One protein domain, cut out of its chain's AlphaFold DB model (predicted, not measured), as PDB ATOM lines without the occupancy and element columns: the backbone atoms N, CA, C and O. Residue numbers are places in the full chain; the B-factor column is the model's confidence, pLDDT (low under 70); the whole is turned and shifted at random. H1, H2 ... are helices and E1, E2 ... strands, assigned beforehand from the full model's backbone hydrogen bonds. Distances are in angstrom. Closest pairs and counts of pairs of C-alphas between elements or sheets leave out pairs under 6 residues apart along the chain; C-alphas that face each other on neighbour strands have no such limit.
ATOM      1  N   LYS A   6     110.616 181.348 129.885       73.62
ATOM      2  CA  LYS A   6     109.738 182.524 129.857       73.62
ATOM      3  C   LYS A   6     110.510 183.831 130.059       73.62
ATOM      4  O   LYS A   6     110.234 184.804 129.366       73.62
ATOM      5  N   ALA A   7     111.480 183.844 130.976       69.00
ATOM      6  CA  ALA A   7     112.349 185.001 131.177       69.00
ATOM      7  C   ALA A   7     113.253 185.242 129.957       69.00
ATOM      8  O   ALA A   7     113.481 186.390 129.590       69.00
ATOM      9  N   PHE A   8     113.708 184.178 129.293       70.50
ATOM     10  CA  PHE A   8     114.513 184.269 128.078       70.50
ATOM     11  C   PHE A   8     113.711 184.810 126.881       70.50
ATOM     12  O   PHE A   8     114.159 185.747 126.228       70.50
ATOM     13  N   ILE A   9     112.499 184.297 126.641       67.62
ATOM     14  CA  ILE A   9     111.599 184.752 125.564       67.62
ATOM     15  C   ILE A   9     111.145 186.206 125.777       67.62
ATOM     16  O   ILE A   9     110.892 186.921 124.812       67.62
ATOM     17  N   SER A  10     111.051 186.664 127.030       73.88
ATOM     18  CA  SER A  10     110.661 188.046 127.347       73.88
ATOM     19  C   SER A  10     111.751 189.095 127.102       73.88
ATOM     20  O   SER A  10     111.480 190.292 127.204       73.88
ATOM     21  N   LEU A  11     112.982 188.677 126.797       71.00
ATOM     22  CA  LEU A  11     114.057 189.602 126.458       71.00
ATOM     23  C   LEU A  11     113.912 190.042 125.003       71.00
ATOM     24  O   LEU A  11     113.763 189.218 124.104       71.00
ATOM     25  N   ASP A  12     114.034 191.347 124.758       72.25
ATOM     26  CA  ASP A  12     114.253 191.829 123.396       72.25
ATOM     27  C   ASP A  12     115.538 191.184 122.853       72.25
ATOM     28  O   ASP A  12     116.570 191.134 123.526       72.25
ATOM     29  N   SER A  13     115.487 190.706 121.613       66.62
ATOM     30  CA  SER A  13     116.642 190.211 120.861       66.62
ATOM     31  C   SER A  13     117.849 191.157 120.926       66.62
ATOM     32  O   SER A  13     118.985 190.690 120.963       66.62
ATOM     33  N   LYS A  14     117.618 192.475 121.019       67.69
ATOM     34  CA  LYS A  14     118.668 193.497 121.183       67.69
ATOM     35  C   LYS A  14     119.327 193.482 122.565       67.69
ATOM     36  O   LYS A  14     120.470 193.919 122.696       67.69
ATOM     37  N   SER A  15     118.627 192.971 123.573       72.00
ATOM     38  CA  SER A  15     119.125 192.767 124.936       72.00
ATOM     39  C   SER A  15     119.927 191.471 125.066       72.00
ATOM     40  O   SER A  15     120.802 191.395 125.921       72.00
ATOM     41  N   ILE A  16     119.669 190.479 124.201       76.38
ATOM     42  CA  ILE A  16     120.437 189.226 124.125       76.38
ATOM     43  C   ILE A  16     121.660 189.403 123.203       76.38
ATOM     44  O   ILE A  16     122.814 189.252 123.601       76.38
ATOM     45  N   PHE A  17     121.469 189.818 121.958       80.25
ATOM     46  CA  PHE A  17     122.570 190.000 121.006       80.25
ATOM     47  C   PHE A  17     123.098 191.432 121.043       80.25
ATOM     48  O   PHE A  17     123.075 192.164 120.053       80.25
ATOM     49  N   THR A  18     123.569 191.850 122.219       85.56
ATOM     50  CA  THR A  18     124.123 193.193 122.397       85.56
ATOM     51  C   THR A  18     125.390 193.367 121.562       85.56
ATOM     52  O   THR A  18     126.151 192.424 121.335       85.56
ATOM     53  N   LYS A  19     125.686 194.610 121.164       85.56
ATOM     54  CA  LYS A  19     126.929 194.933 120.445       85.56
ATOM     55  C   LYS A  19     128.174 194.447 121.201       85.56
ATOM     56  O   LYS A  19     129.102 193.951 120.580       85.56
ATOM     57  N   LYS A  20     128.165 194.524 122.538       84.31
ATOM     58  CA  LYS A  20     129.259 194.050 123.403       84.31
ATOM     59  C   LYS A  20     129.462 192.533 123.303       84.31
ATOM     60  O   LYS A  20     130.603 192.087 123.234       84.31
ATOM     61  N   LEU A  21     128.380 191.749 123.270       87.31
ATOM     62  CA  LEU A  21     128.460 190.298 123.072       87.31
ATOM     63  C   LEU A  21     128.992 189.966 121.676       87.31
ATOM     64  O   LEU A  21     129.914 189.165 121.552       87.31
ATOM     65  N   LEU A  22     128.461 190.626 120.643       86.56
ATOM     66  CA  LEU A  22     128.892 190.420 119.258       86.56
ATOM     67  C   LEU A  22     130.383 190.734 119.072       86.56
ATOM     68  O   LEU A  22     131.100 189.947 118.463       86.56
ATOM     69  N   GLU A  23     130.867 191.840 119.638       86.38
ATOM     70  CA  GLU A  23     132.291 192.209 119.636       86.38
ATOM     71  C   GLU A  23     133.166 191.172 120.364       86.38
ATOM     72  O   GLU A  23     134.275 190.890 119.913       86.38
ATOM     73  N   SER A  24     132.670 190.583 121.461       83.62
ATOM     74  CA  SER A  24     133.385 189.552 122.231       83.62
ATOM     75  C   SER A  24     133.530 188.243 121.451       83.62
ATOM     76  O   SER A  24     134.616 187.672 121.398       83.62
ATOM     77  N   ILE A  25     132.465 187.779 120.791       83.75
ATOM     78  CA  ILE A  25     132.490 186.487 120.086       83.75
ATOM     79  C   ILE A  25     133.087 186.578 118.676       83.75
ATOM     80  O   ILE A  25     133.660 185.604 118.201       83.75
ATOM     81  N   LYS A  26     133.003 187.737 118.002       80.12
ATOM     82  CA  LYS A  26     133.510 187.921 116.624       80.12
ATOM     83  C   LYS A  26     135.027 187.749 116.511       80.12
ATOM     84  O   LYS A  26     135.536 187.474 115.431       80.12
ATOM     85  N   VAL A  27     135.737 187.940 117.617       70.62
ATOM     86  CA  VAL A  27     137.200 187.842 117.709       70.62
ATOM     87  C   VAL A  27     137.654 186.657 118.560       70.62
ATOM     88  O   VAL A  27     138.836 186.568 118.884       70.62
ATOM     89  N   ALA A  28     136.726 185.781 118.959       70.00
ATOM     90  CA  ALA A  28     137.073 184.544 119.639       70.00
ATOM     91  C   ALA A  28     137.865 183.655 118.670       70.00
ATOM     92  O   ALA A  28     137.454 183.453 117.526       70.00
ATOM     93  N   ASP A  29     139.012 183.144 119.119       70.88
ATOM     94  CA  ASP A  29     139.850 182.278 118.296       70.88
ATOM     95  C   ASP A  29     139.248 180.873 118.228       70.88
ATOM     96  O   ASP A  29     139.408 180.056 119.135       70.88
ATOM     97  N   LEU A  30     138.555 180.599 117.124       70.75
ATOM     98  CA  LEU A  30     137.912 179.313 116.875       70.75
ATOM     99  C   LEU A  30     138.914 178.154 116.751       70.75
ATOM    100  O   LEU A  30     138.523 177.011 116.963       70.75
ATOM    101  N   ASN A  31     140.188 178.426 116.444       71.44
ATOM    102  CA  ASN A  31     141.214 177.385 116.311       71.44
ATOM    103  C   ASN A  31     141.761 176.926 117.670       71.44
ATOM    104  O   ASN A  31     142.334 175.844 117.764       71.44
ATOM    105  N   SER A  32     141.567 177.733 118.716       68.25
ATOM    106  CA  SER A  32     141.914 177.388 120.101       68.25
ATOM    107  C   SER A  32     140.860 176.516 120.796       68.25
ATOM    108  O   SER A  32     141.053 176.100 121.938       68.25
ATOM    109  N   LEU A  33     139.730 176.250 120.131       66.12
ATOM    110  CA  LEU A  33     138.649 175.438 120.679       66.12
ATOM    111  C   LEU A  33     139.006 173.959 120.524       66.12
ATOM    112  O   LEU A  33     138.846 173.379 119.450       66.12
ATOM    113  N   GLU A  34     139.479 173.336 121.600       61.28
ATOM    114  CA  GLU A  34     139.715 171.896 121.586       61.28
ATOM    115  C   GLU A  34     138.382 171.130 121.519       61.28
ATOM    116  O   GLU A  34     137.476 171.385 122.324       61.28
ATOM    117  N   PRO A  35     138.234 170.169 120.586       58.88
ATOM    118  CA  PRO A  35     137.062 169.311 120.540       58.88
ATOM    119  C   PRO A  35     136.981 168.491 121.828       58.88
ATOM    120  O   PRO A  35     137.767 167.572 122.050       58.88
ATOM    121  N   SER A  36     136.010 168.799 122.682       66.94
ATOM    122  CA  SER A  36     135.750 168.020 123.887       66.94
ATOM    123  C   SER A  36     134.258 167.759 124.049       66.94
ATOM    124  O   SER A  36     133.412 168.580 123.690       66.94
ATOM    125  N   MET A  37     133.918 166.615 124.646       65.38
ATOM    126  CA  MET A  37     132.536 166.322 125.043       65.38
ATOM    127  C   MET A  37     132.022 167.278 126.133       65.38
ATOM    128  O   MET A  37     130.814 167.365 126.341       65.38
ATOM    129  N   ALA A  38     132.918 168.005 126.812       73.69
ATOM    130  CA  ALA A  38     132.568 168.995 127.826       73.69
ATOM    131  C   ALA A  38     132.041 170.307 127.219       73.69
ATOM    132  O   ALA A  38     131.378 171.077 127.914       73.69
ATOM    133  N   GLY A  39     132.271 170.531 125.919       82.06
ATOM    134  CA  GLY A  39     131.890 171.760 125.239       82.06
ATOM    135  C   GLY A  39     132.987 172.822 125.249       82.06
ATOM    136  O   GLY A  39     134.154 172.522 125.495       82.06
ATOM    137  N   PHE A  40     132.616 174.062 124.937       84.94
ATOM    138  CA  PHE A  40     133.542 175.191 124.850       84.94
ATOM    139  C   PHE A  40     132.846 176.527 125.134       84.94
ATOM    140  O   PHE A  40     131.619 176.630 125.098       84.94
ATOM    141  N   VAL A  41     133.632 177.569 125.409       86.50
ATOM    142  CA  VAL A  41     133.133 178.926 125.673       86.50
ATOM    143  C   VAL A  41     133.693 179.888 124.631       86.50
ATOM    144  O   VAL A  41     134.907 179.997 124.480       86.50
ATOM    145  N   LEU A  42     132.815 180.615 123.939       87.50
ATOM    146  CA  LEU A  42     133.202 181.727 123.071       87.50
ATOM    147  C   LEU A  42     133.261 183.014 123.892       87.50
ATOM    148  O   LEU A  42     132.230 183.483 124.377       87.50
ATOM    149  N   GLN A  43     134.457 183.584 124.034       84.75
ATOM    150  CA  GLN A  43     134.680 184.864 124.707       84.75
ATOM    151  C   GLN A  43     135.985 185.517 124.249       84.75
ATOM    152  O   GLN A  43     136.951 184.826 123.922       84.75
ATOM    153  N   LYS A  44     136.047 186.851 124.311       82.62
ATOM    154  CA  LYS A  44     137.304 187.606 124.260       82.62
ATOM    155  C   LYS A  44     137.680 188.072 125.664       82.62
ATOM    156  O   LYS A  44     137.006 188.934 126.229       82.62
ATOM    157  N   GLY A  45     138.793 187.569 126.201       81.50
ATOM    158  CA  GLY A  45     139.263 187.950 127.537       81.50
ATOM    159  C   GLY A  45     138.190 187.702 128.603       81.50
ATOM    160  O   GLY A  45     137.662 186.600 128.691       81.50
ATOM    161  N   SER A  46     137.851 188.735 129.378       82.75
ATOM    162  CA  SER A  46     136.816 188.714 130.425       82.75
ATOM    163  C   SER A  46     135.474 189.337 129.994       82.75
ATOM    164  O   SER A  46     134.694 189.786 130.833       82.75
ATOM    165  N   GLY A  47     135.219 189.438 128.684       84.81
ATOM    166  CA  GLY A  47     133.971 189.974 128.139       84.81
ATOM    167  C   GLY A  47     132.781 189.007 128.233       84.81
ATOM    168  O   GLY A  47     132.929 187.879 128.701       84.81
ATOM    169  N   PRO A  48     131.596 189.425 127.745       89.38
ATOM    170  CA  PRO A  48     130.432 188.550 127.655       89.38
ATOM    171  C   PRO A  48     130.745 187.273 126.873       89.38
ATOM    172  O   PRO A  48     131.527 187.309 125.914       89.38
ATOM    173  N   SER A  49     130.116 186.166 127.259       88.44
ATOM    174  CA  SER A  49     130.449 184.839 126.747       88.44
ATOM    175  C   SER A  49     129.225 184.003 126.388       88.44
ATOM    176  O   SER A  49     128.136 184.201 126.931       88.44
ATOM    177  N   ILE A  50     129.418 183.051 125.472       88.50
ATOM    178  CA  ILE A  50     128.433 182.015 125.135       88.50
ATOM    179  C   ILE A  50     129.064 180.652 125.405       88.50
ATOM    180  O   ILE A  50     130.140 180.362 124.880       88.50
ATOM    181  N   SER A  51     128.401 179.815 126.203       87.88
ATOM    182  CA  SER A  51     128.829 178.437 126.444       87.88
ATOM    183  C   SER A  51     128.071 177.460 125.548       87.88
ATOM    184  O   SER A  51     126.843 177.514 125.429       87.88
ATOM    185  N   PHE A  52     128.814 176.545 124.936       87.25
ATOM    186  CA  PHE A  52     128.306 175.462 124.107       87.25
ATOM    187  C   PHE A  52     128.645 174.125 124.748       87.25
ATOM    188  O   PHE A  52     129.734 173.977 125.292       87.25
ATOM    189  N   SER A  53     127.757 173.139 124.648       85.62
ATOM    190  CA  SER A  53     128.074 171.745 124.982       85.62
ATOM    191  C   SER A  53     127.267 170.767 124.129       85.62
ATOM    192  O   SER A  53     126.321 171.156 123.441       85.62
ATOM    193  N   VAL A  54     127.656 169.491 124.149       82.25
ATOM    194  CA  VAL A  54     126.889 168.421 123.503       82.25
ATOM    195  C   VAL A  54     125.852 167.884 124.488       82.25
ATOM    196  O   VAL A  54     126.199 167.369 125.549       82.25
ATOM    197  N   VAL A  55     124.572 167.965 124.124       80.00
ATOM    198  CA  VAL A  55     123.450 167.418 124.899       80.00
ATOM    199  C   VAL A  55     122.668 166.470 124.003       80.00
ATOM    200  O   VAL A  55     122.141 166.883 122.969       80.00
ATOM    201  N   ASN A  56     122.586 165.197 124.398       83.56
ATOM    202  CA  ASN A  56     121.956 164.125 123.617       83.56
ATOM    203  C   ASN A  56     122.513 164.026 122.182       83.56
ATOM    204  O   ASN A  56     121.758 163.902 121.224       83.56
ATOM    205  N   GLY A  57     123.838 164.136 122.030       79.88
ATOM    206  CA  GLY A  57     124.520 164.026 120.734       79.88
ATOM    207  C   GLY A  57     124.428 165.264 119.833       79.88
ATOM    208  O   GLY A  57     124.980 165.245 118.739       79.88
ATOM    209  N   ALA A  58     123.781 166.345 120.280       76.75
ATOM    210  CA  ALA A  58     123.665 167.593 119.527       76.75
ATOM    211  C   ALA A  58     124.395 168.747 120.224       76.75
ATOM    212  O   ALA A  58     124.293 168.899 121.442       76.75
ATOM    213  N   LEU A  59     125.084 169.591 119.449       80.12
ATOM    214  CA  LEU A  59     125.668 170.837 119.947       80.12
ATOM    215  C   LEU A  59     124.554 171.826 120.315       80.12
ATOM    216  O   LEU A  59     123.670 172.098 119.499       80.12
ATOM    217  N   LYS A  60     124.596 172.375 121.530       82.31
ATOM    218  CA  LYS A  60     123.611 173.339 122.039       82.31
ATOM    219  C   LYS A  60     124.281 174.521 122.724       82.31
ATOM    220  O   LYS A  60     125.366 174.383 123.281       82.31
ATOM    221  N   ILE A  61     123.594 175.663 122.719       84.94
ATOM    222  CA  ILE A  61     123.911 176.794 123.596       84.94
ATOM    223  C   ILE A  61     123.373 176.465 124.986       84.94
ATOM    224  O   ILE A  61     122.179 176.213 125.141       84.94
ATOM    225  N   GLN A  62     124.249 176.493 125.984       86.00
ATOM    226  CA  GLN A  62     123.897 176.226 127.378       86.00
ATOM    227  C   GLN A  62     123.715 177.505 128.193       86.00
ATOM    228  O   GLN A  62     123.031 177.488 129.214       86.00
ATOM    229  N   GLY A  63     124.313 178.618 127.763       84.44
ATOM    230  CA  GLY A  63     124.188 179.881 128.473       84.44
ATOM    231  C   GLY A  63     124.825 181.060 127.755       84.44
ATOM    232  O   GLY A  63     125.697 180.905 126.900       84.44
ATOM    233  N   ILE A  64     124.372 182.249 128.147       86.31
ATOM    234  CA  ILE A  64     124.943 183.543 127.774       86.31
ATOM    235  C   ILE A  64     125.224 184.296 129.077       86.31
ATOM    236  O   ILE A  64     124.323 184.438 129.908       86.31
ATOM    237  N   ASN A  65     126.460 184.766 129.258       84.62
ATOM    238  CA  ASN A  65     126.894 185.520 130.439       84.62
ATOM    239  C   ASN A  65     127.334 186.935 130.036       84.62
ATOM    240  O   ASN A  65     127.944 187.104 128.979       84.62
ATOM    241  N   TYR A  66     127.043 187.932 130.879       82.06
ATOM    242  CA  TYR A  66     127.383 189.350 130.665       82.06
ATOM    243  C   TYR A  66     128.292 189.911 131.742       82.06
ATOM    244  O   TYR A  66     128.120 189.496 132.910       82.06
TER     245      TYR A  66
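AT A GLANCE: This is residues 6 to 66 of the 66 residues of an uncharacterized protein of Lachnospiraceae bacterium KM106-2 (UniProt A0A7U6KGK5). A small antiparallel sheet of three strands, E1, E2 and E3, has the helix H3 at one end, near where E1 ends and E2 begins, while the short helices H1 and H2 form a loose arm leading up to H3, from which residues 9 to 15 stick out free. After H3 a long stretch without a named element, residues 27 to 39, leads back to the start of E1. The printed part has 61 residues with three named helices followed by three named strands, along the chain H1 H2 H3 E1 E2 E3, and its class is mixed, helices and strands. The sheet's order is E1 - E2 - E3. The whole is only just compact, close to loose, with a radius of gyration of the C-alphas of 12.5 A, and flat, with spans of 32 by 27 by 14 A.

IN THESE COORDINATES: H1 is residues 6 to 9, 5.2 A long, and C-alpha 6 is at (109.738, 182.524, 129.857). H2 is residues 13 to 16, 5.1 A long. H3 is residues 19 to 26, 10.3 A from first to last C-alpha. E1 is residues 40 to 42, 6.8 A long, and C-alpha 40 is at (133.542, 175.191, 124.850). E2 is residues 49 to 55, 18.9 A long. E3 is residues 58 to 65, 21.2 A long, and C-alpha 65 is at (126.894, 185.520, 130.439).

HOW THE PARTS SIT: E1, E2 and E3 make a meander, each strand the antiparallel neighbour of the one before. The hairpin E1 and E2 has an angle of 151 degrees between directions; N 42 and O 50 are 2.8 A apart, within hydrogen-bond range. The hairpin E2 and E3 has 152 degrees; N 60 and O 53 are 2.8 A apart and N 49 and O 65 2.9 A, both within hydrogen-bond range. H3 is on the sheet at a height of 9.0 A, over a local plane fitted to 6 C-alphas, and lies over none of the strands, but only just: 2 of its 8 C-alphas fall on E1 and 2 on E2. The closest C-alphas of H3 and E1 are those of Ile 25 and Leu 42, 5.7 A apart; those of H3 and E2 are Leu 21 and Ser 49, 6.9 A. H1 and H2 are not on the sheet, and H2 and E3 are only just apart, closest 8.1 A. In H3 every O i to N i+4 pair is within hydrogen-bond range; H1 and H2 are too short for such a pair, and the one O i to N i+3 pair is within range in H2 but not in H1.

THE WHOLE: The C-alphas of Lys 6 and Asn 31 are the two farthest apart, 34.7 A. The printed part has no cut. The link H3 to E1 is long, 13 residues. The mean pLDDT of the printed part is 78.6; residues 7, 9, 13 to 14 and 32 to 37 are under 70.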